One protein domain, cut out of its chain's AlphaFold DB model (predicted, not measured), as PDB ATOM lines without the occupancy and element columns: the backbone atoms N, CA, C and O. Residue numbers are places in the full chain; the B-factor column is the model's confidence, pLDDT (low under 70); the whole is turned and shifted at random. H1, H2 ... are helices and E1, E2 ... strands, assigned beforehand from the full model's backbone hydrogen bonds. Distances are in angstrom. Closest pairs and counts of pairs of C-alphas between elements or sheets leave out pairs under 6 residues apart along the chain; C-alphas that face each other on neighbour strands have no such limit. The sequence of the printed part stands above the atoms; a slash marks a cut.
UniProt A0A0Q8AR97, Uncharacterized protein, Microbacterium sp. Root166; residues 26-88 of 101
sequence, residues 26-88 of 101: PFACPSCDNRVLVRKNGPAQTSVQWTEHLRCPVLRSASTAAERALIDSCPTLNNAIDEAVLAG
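Overview. This is residues 26 to 88 of the 101 residues of an uncharacterized protein of Microbacterium sp. Root166 (UniProt A0A0Q8AR97). A small three-stranded sheet has one helix, H3, lying slantwise over one face, with no named helix over the other face; two short helices, H1 and H2, lie beyond one end of this two-layer body. The printed part has 63 residues, with three named strands and three named helices in the order E1 E2 E3 H1 H2 H3. The sheet, in the order E1 - E2 - E3, is antiparallel throughout, and the class is mixed, helices and strands. The whole is compact, with a radius of gyration of the C-alphas of 11.6 A, yet elongated in outline, spanning 35 by 22 by 17 A.

Along the chain. Find C-alpha 26 at (-32.744, 29.483, 51.656), where strand E1 begins; it runs through residues 26 to 28. Next look at residues 35 to 40 for E2, 16.0 A from first to last C-alpha, and at residues 46 to 50 for E3, 12.6 A. Helix H1 takes residues 57 to 61, starting at C-alpha 57 at (-34.908, 28.667, 32.301), and is 5.9 A long; H2 takes residues 65 to 70 and is 8.8 A long. The longest helix, H3, covers residues 75 to 86, 16.5 A, and ends at C-alpha 86 at (-22.724, 15.995, 51.586).

Arrangement. Begin with the sheet, a meander, each strand the antiparallel neighbour of the one before. In the hairpin E1 and E2, at 124 degrees between directions, C-alphas 28 and 35 face each other at 4.5 A, and N 27 and O 36 are 2.8 A apart, within hydrogen-bond range. In the hairpin E2 and E3, at 160 degrees, C-alphas 40 and 46 face each other at 4.4 A; N 37 and O 49 are within hydrogen-bond range at 2.8 A. E1 and E3 are the edge strands. H3 is on the sheet at a height of 8.7 A, over E2, slantwise to the strands at 50 degrees to E2 on the local plane. H1 and H2 are not on the sheet; they are close but not clearly touching, the closest C-alphas being those of Leu 59 and Arg 68, 6.2 A apart. H3 is apart from H1 and from H2. In H1, H2 and H3 every O i to N i+4 pair is within hydrogen-bond range.

Size, cuts and confidence. Look for the two C-alphas farthest apart at Thr 64 and Gly 88, 35.7 A. The printed part has no cut, and no link is long. In the B-factor column the mean pLDDT of the printed part is 71.2; it is under 70 at 31 residues, among them residues 41 to 45 and 51 to 73.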
ATOM      1  N   PRO A  26     -32.779  28.744  52.906       77.31
ATOM      2  CA  PRO A  26     -32.744  29.483  51.656       77.31
ATOM      3  C   PRO A  26     -31.513  29.054  50.859       77.31
ATOM      4  O   PRO A  26     -30.382  29.226  51.303       77.31
ATOM      5  N   PHE A  27     -31.741  28.516  49.667       77.81
ATOM      6  CA  PHE A  27     -30.697  28.080  48.758       77.81
ATOM      7  C   PHE A  27     -30.853  28.801  47.420       77.81
ATOM      8  O   PHE A  27     -31.939  28.851  46.837       77.81
ATOM      9  N   ALA A  28     -29.764  29.384  46.931       78.69
ATOM     10  CA  ALA A  28     -29.732  30.008  45.617       78.69
ATOM     11  C   ALA A  28     -29.173  29.009  44.602       78.69
ATOM     12  O   ALA A  28     -28.084  28.470  44.783       78.69
ATOM     13  N   CYS A  29     -29.910  28.765  43.517       72.75
ATOM     14  CA  CYS A  29     -29.407  27.944  42.418       72.75
ATOM     15  C   CYS A  29     -28.165  28.618  41.792       72.75
ATOM     16  O   CYS A  29     -28.320  29.704  41.232       72.75
ATOM     17  N   PRO A  30     -26.978  27.981  41.747       69.75
ATOM     18  CA  PRO A  30     -25.778  28.592  41.157       69.75
ATOM     19  C   PRO A  30     -25.869  28.789  39.632       69.75
ATOM     20  O   PRO A  30     -25.108  29.556  39.058       69.75
ATOM     21  N   SER A  31     -26.798  28.099  38.963       68.62
ATOM     22  CA  SER A  31     -27.009  28.184  37.507       68.62
ATOM     23  C   SER A  31     -28.110  29.177  37.111       68.62
ATOM     24  O   SER A  31     -28.092  29.758  36.029       68.62
ATOM     25  N   CYS A  32     -29.085  29.382  37.995       70.69
ATOM     26  CA  CYS A  32     -30.319  30.108  37.713       70.69
ATOM     27  C   CYS A  32     -30.446  31.422  38.501       70.69
ATOM     28  O   CYS A  32     -31.387  32.172  38.257       70.69
ATOM     29  N   ASP A  33     -29.607  31.608  39.525       67.94
ATOM     30  CA  ASP A  33     -29.716  32.601  40.608       67.94
ATOM     31  C   ASP A  33     -31.070  32.609  41.343       67.94
ATOM     32  O   ASP A  33     -31.403  33.512  42.107       67.94
ATOM     33  N   ASN A  34     -31.890  31.579  41.134       75.44
ATOM     34  CA  ASN A  34     -33.215  31.547  41.719       75.44
ATOM     35  C   ASN A  34     -33.132  31.204  43.204       75.44
ATOM     36  O   ASN A  34     -32.541  30.181  43.565       75.44
ATOM     37  N   ARG A  35     -33.759  32.030  44.043       75.00
ATOM     38  CA  ARG A  35     -33.842  31.800  45.485       75.00
ATOM     39  C   ARG A  35     -34.996  30.857  45.779       75.00
ATOM     40  O   ARG A  35     -36.164  31.192  45.596       75.00
ATOM     41  N   VAL A  36     -34.660  29.664  46.241       76.38
ATOM     42  CA  VAL A  36     -35.625  28.652  46.659       76.38
ATOM     43  C   VAL A  36     -35.445  28.360  48.137       76.38
ATOM     44  O   VAL A  36     -34.388  28.593  48.718       76.38
ATOM     45  N   LEU A  37     -36.498  27.862  48.758       77.69
ATOM     46  CA  LEU A  37     -36.479  27.392  50.129       77.69
ATOM     47  C   LEU A  37     -36.447  25.870  50.076       77.69
ATOM     48  O   LEU A  37     -37.369  25.242  49.557       77.69
ATOM     49  N   VAL A  38     -35.364  25.278  50.564       76.75
ATOM     50  CA  VAL A  38     -35.158  23.830  50.535       76.75
ATOM     51  C   VAL A  38     -35.295  23.295  51.945       76.75
ATOM     52  O   VAL A  38     -34.669  23.794  52.879       76.75
ATOM     53  N   ARG A  39     -36.098  22.249  52.091       78.00
ATOM     54  CA  ARG A  39     -36.229  21.487  53.325       78.00
ATOM     55  C   ARG A  39     -35.988  20.021  53.023       78.00
ATOM     56  O   ARG A  39     -36.699  19.428  52.215       78.00
ATOM     57  N   LYS A  40     -34.999  19.417  53.676       72.31
ATOM     58  CA  LYS A  40     -34.698  17.998  53.489       72.31
ATOM     59  C   LYS A  40     -35.314  17.205  54.641       72.31
ATOM     60  O   LYS A  40     -34.721  17.043  55.705       72.31
ATOM     61  N   ASN A  41     -36.533  16.727  54.396       66.06
ATOM     62  CA  ASN A  41     -37.338  15.928  55.324       66.06
ATOM     63  C   ASN A  41     -36.797  14.508  55.536       66.06
ATOM     64  O   ASN A  41     -37.303  13.780  56.377       66.06
ATOM     65  N   GLY A  42     -35.793  14.085  54.773       63.53
ATOM     66  CA  GLY A  42     -35.134  12.797  54.932       63.53
ATOM     67  C   GLY A  42     -34.123  12.553  53.812       63.53
ATOM     68  O   GLY A  42     -33.983  13.387  52.916       63.53
ATOM     69  N   PRO A  43     -33.431  11.404  53.808       61.12
ATOM     70  CA  PRO A  43     -32.427  11.094  52.788       61.12
ATOM     71  C   PRO A  43     -33.024  11.016  51.374       61.12
ATOM     72  O   PRO A  43     -32.360  11.394  50.415       61.12
ATOM     73  N   ALA A  44     -34.283  10.582  51.250       62.44
ATOM     74  CA  ALA A  44     -34.990  10.433  49.975       62.44
ATOM     75  C   ALA A  44     -36.141  11.436  49.766       62.44
ATOM     76  O   ALA A  44     -36.764  11.431  48.708       62.44
ATOM     77  N   GLN A  45     -36.457  12.278  50.758       65.62
ATOM     78  CA  GLN A  45     -37.562  13.236  50.676       65.62
ATOM     79  C   GLN A  45     -37.052  14.665  50.847       65.62
ATOM     80  O   GLN A  45     -36.667  15.081  51.942       65.62
ATOM     81  N   THR A  46     -37.099  15.428  49.758       70.94
ATOM     82  CA  THR A  46     -36.724  16.842  49.725       70.94
ATOM     83  C   THR A  46     -37.945  17.653  49.316       70.94
ATOM     84  O   THR A  46     -38.517  17.425  48.258       70.94
ATOM     85  N   SER A  47     -38.359  18.592  50.160       72.62
ATOM     86  CA  SER A  47     -39.383  19.575  49.827       72.62
ATOM     87  C   SER A  47     -38.701  20.848  49.355       72.62
ATOM     88  O   SER A  47     -37.994  21.507  50.116       72.62
ATOM     89  N   VAL A  48     -38.920  21.200  48.093       74.62
ATOM     90  CA  VAL A  48     -38.435  22.450  47.507       74.62
ATOM     91  C   VAL A  48     -39.621  23.384  47.338       74.62
ATOM     92  O   VAL A  48     -40.551  23.100  46.587       74.62
ATOM     93  N   GLN A  49     -39.593  24.509  48.039       75.88
ATOM     94  CA  GLN A  49     -40.571  25.569  47.877       75.88
ATOM     95  C   GLN A  49     -39.948  26.709  47.087       75.88
ATOM     96  O   GLN A  49     -38.971  27.350  47.478       75.88
ATOM     97  N   TRP A  50     -40.534  26.958  45.933       70.56
ATOM     98  CA  TRP A  50     -40.093  27.992  45.024       70.56
ATOM     99  C   TRP A  50     -40.837  29.281  45.361       70.56
ATOM    100  O   TRP A  50     -42.065  29.315  45.401       70.56
ATOM    101  N   THR A  51     -40.101  30.359  45.596       68.38
ATOM    102  CA  THR A  51     -40.707  31.687  45.770       68.38
ATOM    103  C   THR A  51     -40.865  32.384  44.416       68.38
ATOM    104  O   THR A  51     -41.876  33.031  44.160       68.38
ATOM    105  N   GLU A  52     -39.927  32.152  43.490       64.56
ATOM    106  CA  GLU A  52     -39.899  32.765  42.158       64.56
ATOM    107  C   GLU A  52     -39.743  31.715  41.039       64.56
ATOM    108  O   GLU A  52     -38.701  31.563  40.407       64.56
ATOM    109  N   HIS A  53     -40.801  30.957  40.752       62.28
ATOM    110  CA  HIS A  53     -40.788  29.847  39.781       62.28
ATOM    111  C   HIS A  53     -40.462  30.256  38.326       62.28
ATOM    112  O   HIS A  53     -40.094  29.413  37.510       62.28
ATOM    113  N   LEU A  54     -40.605  31.541  37.980       59.34
ATOM    114  CA  LEU A  54     -40.538  32.033  36.596       59.34
ATOM    115  C   LEU A  54     -39.127  32.416  36.124       59.34
ATOM    116  O   LEU A  54     -38.930  32.624  34.926       59.34
ATOM    117  N   ARG A  55     -38.141  32.508  37.029       62.94
ATOM    118  CA  ARG A  55     -36.757  32.867  36.659       62.94
ATOM    119  C   ARG A  55     -35.938  31.681  36.155       62.94
ATOM    120  O   ARG A  55     -34.941  31.879  35.470       62.94
ATOM    121  N   CYS A  56     -36.342  30.449  36.469       66.44
ATOM    122  CA  CYS A  56     -35.579  29.274  36.069       66.44
ATOM    123  C   CYS A  56     -35.809  28.957  34.577       66.44
ATOM    124  O   CYS A  56     -36.940  28.649  34.195       66.44
ATOM    125  N   PRO A  57     -34.762  28.962  33.726       67.62
ATOM    126  CA  PRO A  57     -34.908  28.667  32.301       67.62
ATOM    127  C   PRO A  57     -35.400  27.238  32.038       67.62
ATOM    128  O   PRO A  57     -36.089  27.027  31.049       67.62
ATOM    129  N   VAL A  58     -35.126  26.286  32.940       67.75
ATOM    130  CA  VAL A  58     -35.586  24.886  32.847       67.75
ATOM    131  C   VAL A  58     -37.101  24.778  33.066       67.75
ATOM    132  O   VAL A  58     -37.812  24.137  32.294       67.75
ATOM    133  N   LEU A  59     -37.629  25.476  34.076       67.19
ATOM    134  CA  LEU A  59     -39.077  25.546  34.314       67.19
ATOM    135  C   LEU A  59     -39.791  26.397  33.255       67.19
ATOM    136  O   LEU A  59     -40.953  26.150  32.939       67.19
ATOM    137  N   ARG A  60     -39.089  27.385  32.685       69.00
ATOM    138  CA  ARG A  60     -39.576  28.201  31.569       69.00
ATOM    139  C   ARG A  60     -39.585  27.435  30.245       69.00
ATOM    140  O   ARG A  60     -40.457  27.700  29.425       69.00
ATOM    141  N   SER A  61     -38.647  26.508  30.025       69.69
ATOM    142  CA  SER A  61     -38.640  25.660  28.827       69.69
ATOM    143  C   SER A  61     -39.805  24.673  28.801       69.69
ATOM    144  O   SER A  61     -40.261  24.308  27.723       69.69
ATOM    145  N   ALA A  62     -40.331  24.298  29.970       69.19
ATOM    146  CA  ALA A  62     -41.566  23.536  30.053       69.19
ATOM    147  C   ALA A  62     -42.755  24.426  29.664       69.19
ATOM    148  O   ALA A  62     -43.111  25.385  30.357       69.19
ATOM    149  N   SER A  63     -43.375  24.111  28.530       63.69
ATOM    150  CA  SER A  63     -44.470  24.915  27.981       63.69
ATOM    151  C   SER A  63     -45.797  24.599  28.671       63.69
ATOM    152  O   SER A  63     -46.620  25.492  28.889       63.69
ATOM    153  N   THR A  64     -45.986  23.347  29.096       69.19
ATOM    154  CA  THR A  64     -47.215  22.873  29.741       69.19
ATOM    155  C   THR A  64     -47.051  22.631  31.244       69.19
ATOM    156  O   THR A  64     -45.956  22.414  31.758       69.19
ATOM    157  N   ALA A  65     -48.167  22.656  31.982       64.12
ATOM    158  CA  ALA A  65     -48.184  22.268  33.395       64.12
ATOM    159  C   ALA A  65     -47.785  20.792  33.601       64.12
ATOM    160  O   ALA A  65     -47.191  20.470  34.622       64.12
ATOM    161  N   ALA A  66     -48.056  19.923  32.621       67.94
ATOM    162  CA  ALA A  66     -47.663  18.515  32.657       67.94
ATOM    163  C   ALA A  66     -46.141  18.332  32.535       67.94
ATOM    164  O   ALA A  66     -45.555  17.589  33.313       67.94
ATOM    165  N   GLU A  67     -45.479  19.054  31.624       67.75
ATOM    166  CA  GLU A  67     -44.009  19.057  31.541       67.75
ATOM    167  C   GLU A  67     -43.374  19.658  32.796       67.75
ATOM    168  O   GLU A  67     -42.379  19.139  33.291       67.75
ATOM    169  N   ARG A  68     -43.979  20.715  33.356       64.31
ATOM    170  CA  ARG A  68     -43.552  21.267  34.648       64.31
ATOM    171  C   ARG A  68     -43.702  20.255  35.783       64.31
ATOM    172  O   ARG A  68     -42.829  20.200  36.629       64.31
ATOM    173  N   ALA A  69     -44.753  19.436  35.784       65.62
ATOM    174  CA  ALA A  69     -44.963  18.401  36.799       65.62
ATOM    175  C   ALA A  69     -43.962  17.235  36.699       65.62
ATOM    176  O   ALA A  69     -43.689  16.586  37.701       65.62
ATOM    177  N   LEU A  70     -43.396  16.975  35.514       67.69
ATOM    178  CA  LEU A  70     -42.289  16.022  35.347       67.69
ATOM    179  C   LEU A  70     -40.954  16.588  35.854       67.69
ATOM    180  O   LEU A  70     -40.035  15.834  36.165       67.69
ATOM    181  N   ILE A  71     -40.845  17.915  35.934       64.25
ATOM    182  CA  ILE A  71     -39.683  18.630  36.457       64.25
ATOM    183  C   ILE A  71     -40.000  19.030  37.899       64.25
ATOM    184  O   ILE A  71     -40.309  20.182  38.189       64.25
ATOM    185  N   ASP A  72     -39.909  18.055  38.803       60.19
ATOM    186  CA  ASP A  72     -40.146  18.247  40.243       60.19
ATOM    187  C   ASP A  72     -39.289  19.391  40.821       60.19
ATOM    188  O   ASP A  72     -39.737  20.197  41.637       60.19
ATOM    189  N   SER A  73     -38.055  19.529  40.322       65.19
ATOM    190  CA  SER A  73     -37.172  20.669  40.570       65.19
ATOM    191  C   SER A  73     -36.064  20.753  39.517       65.19
ATOM    192  O   SER A  73     -35.814  19.804  38.775       65.19
ATOM    193  N   CYS A  74     -35.378  21.901  39.434       70.56
ATOM    194  CA  CYS A  74     -34.229  22.049  38.538       70.56
ATOM    195  C   CYS A  74     -33.172  20.968  38.865       70.56
ATOM    196  O   CYS A  74     -32.737  20.882  40.014       70.56
ATOM    197  N   PRO A  75     -32.723  20.152  37.895       72.75
ATOM    198  CA  PRO A  75     -31.787  19.059  38.167       72.75
ATOM    199  C   PRO A  75     -30.440  19.575  38.683       72.75
ATOM    200  O   PRO A  75     -29.840  18.971  39.566       72.75
ATOM    201  N   THR A  76     -29.992  20.739  38.197       77.19
ATOM    202  CA  THR A  76     -28.786  21.409  38.704       77.19
ATOM    203  C   THR A  76     -28.945  21.856  40.153       77.19
ATOM    204  O   THR A  76     -28.001  21.755  40.926       77.19
ATOM    205  N   LEU A  77     -30.137  22.327  40.528       79.12
ATOM    206  CA  LEU A  77     -30.449  22.696  41.905       79.12
ATOM    207  C   LEU A  77     -30.440  21.459  42.809       79.12
ATOM    208  O   LEU A  77     -29.798  21.495  43.847       79.12
ATOM    209  N   ASN A  78     -31.100  20.369  42.409       76.75
ATOM    210  CA  ASN A  78     -31.117  19.126  43.186       76.75
ATOM    211  C   ASN A  78     -29.715  18.557  43.406       76.75
ATOM    212  O   ASN A  78     -29.385  18.179  44.523       76.75
ATOM    213  N   ASN A  79     -28.881  18.549  42.365       80.94
ATOM    214  CA  ASN A  79     -27.494  18.112  42.492       80.94
ATOM    215  C   ASN A  79     -26.709  19.029  43.448       80.94
ATOM    216  O   ASN A  79     -26.041  18.557  44.355       80.94
ATOM    217  N   ALA A  80     -26.873  20.350  43.322       81.81
ATOM    218  CA  ALA A  80     -26.232  21.301  44.227       81.81
ATOM    219  C   ALA A  80     -26.719  21.168  45.684       81.81
ATOM    220  O   ALA A  80     -25.929  21.347  46.603       81.81
ATOM    221  N   ILE A  81     -27.996  20.832  45.904       79.94
ATOM    222  CA  ILE A  81     -28.542  20.518  47.231       79.94
ATOM    223  C   ILE A  81     -27.906  19.240  47.772       79.94
ATOM    224  O   ILE A  81     -27.555  19.204  48.945       79.94
ATOM    225  N   ASP A  82     -27.759  18.194  46.958       79.38
ATOM    226  CA  ASP A  82     -27.151  16.942  47.409       79.38
ATOM    227  C   ASP A  82     -25.679  17.137  47.787       79.38
ATOM    228  O   ASP A  82     -25.286  16.790  48.898       79.38
ATOM    229  N   GLU A  83     -24.917  17.838  46.948       81.75
ATOM    230  CA  GLU A  83     -23.540  18.244  47.243       81.75
ATOM    231  C   GLU A  83     -23.459  19.109  48.509       81.75
ATOM    232  O   GLU A  83     -22.594  18.891  49.354       81.75
ATOM    233  N   ALA A  84     -24.383  20.057  48.702       79.81
ATOM    234  CA  ALA A  84     -24.431  20.889  49.906       79.81
ATOM    235  C   ALA A  84     -24.804  20.087  51.165       79.81
ATOM    236  O   ALA A  84     -24.340  20.403  52.259       79.81
ATOM    237  N   VAL A  85     -25.607  19.030  51.038       79.94
ATOM    238  CA  VAL A  85     -25.905  18.099  52.137       79.94
ATOM    239  C   VAL A  85     -24.682  17.239  52.452       79.94
ATOM    240  O   VAL A  85     -24.359  17.059  53.624       79.94
ATOM    241  N   LEU A  86     -23.971  16.753  51.431       78.38
ATOM    242  CA  LEU A  86     -22.724  15.995  51.586       78.38
ATOM    243  C   LEU A  86     -21.608  16.848  52.205       78.38
ATOM    244  O   LEU A  86     -20.856  16.361  53.046       78.38
ATOM    245  N   ALA A  87     -21.538  18.130  51.842       81.19
ATOM    246  CA  ALA A  87     -20.636  19.108  52.440       81.19
ATOM    247  C   ALA A  87     -21.034  19.497  53.878       81.19
ATOM    248  O   ALA A  87     -20.215  20.045  54.614       81.19
ATOM    249  N   GLY A  88     -22.273  19.205  54.293       75.94
ATOM    250  CA  GLY A  88     -22.815  19.566  55.604       75.94
ATOM    251  C   GLY A  88     -23.331  21.007  55.711       75.94
ATOM    252  O   GLY A  88     -23.618  21.464  56.818       75.94
TER     253      GLY A  88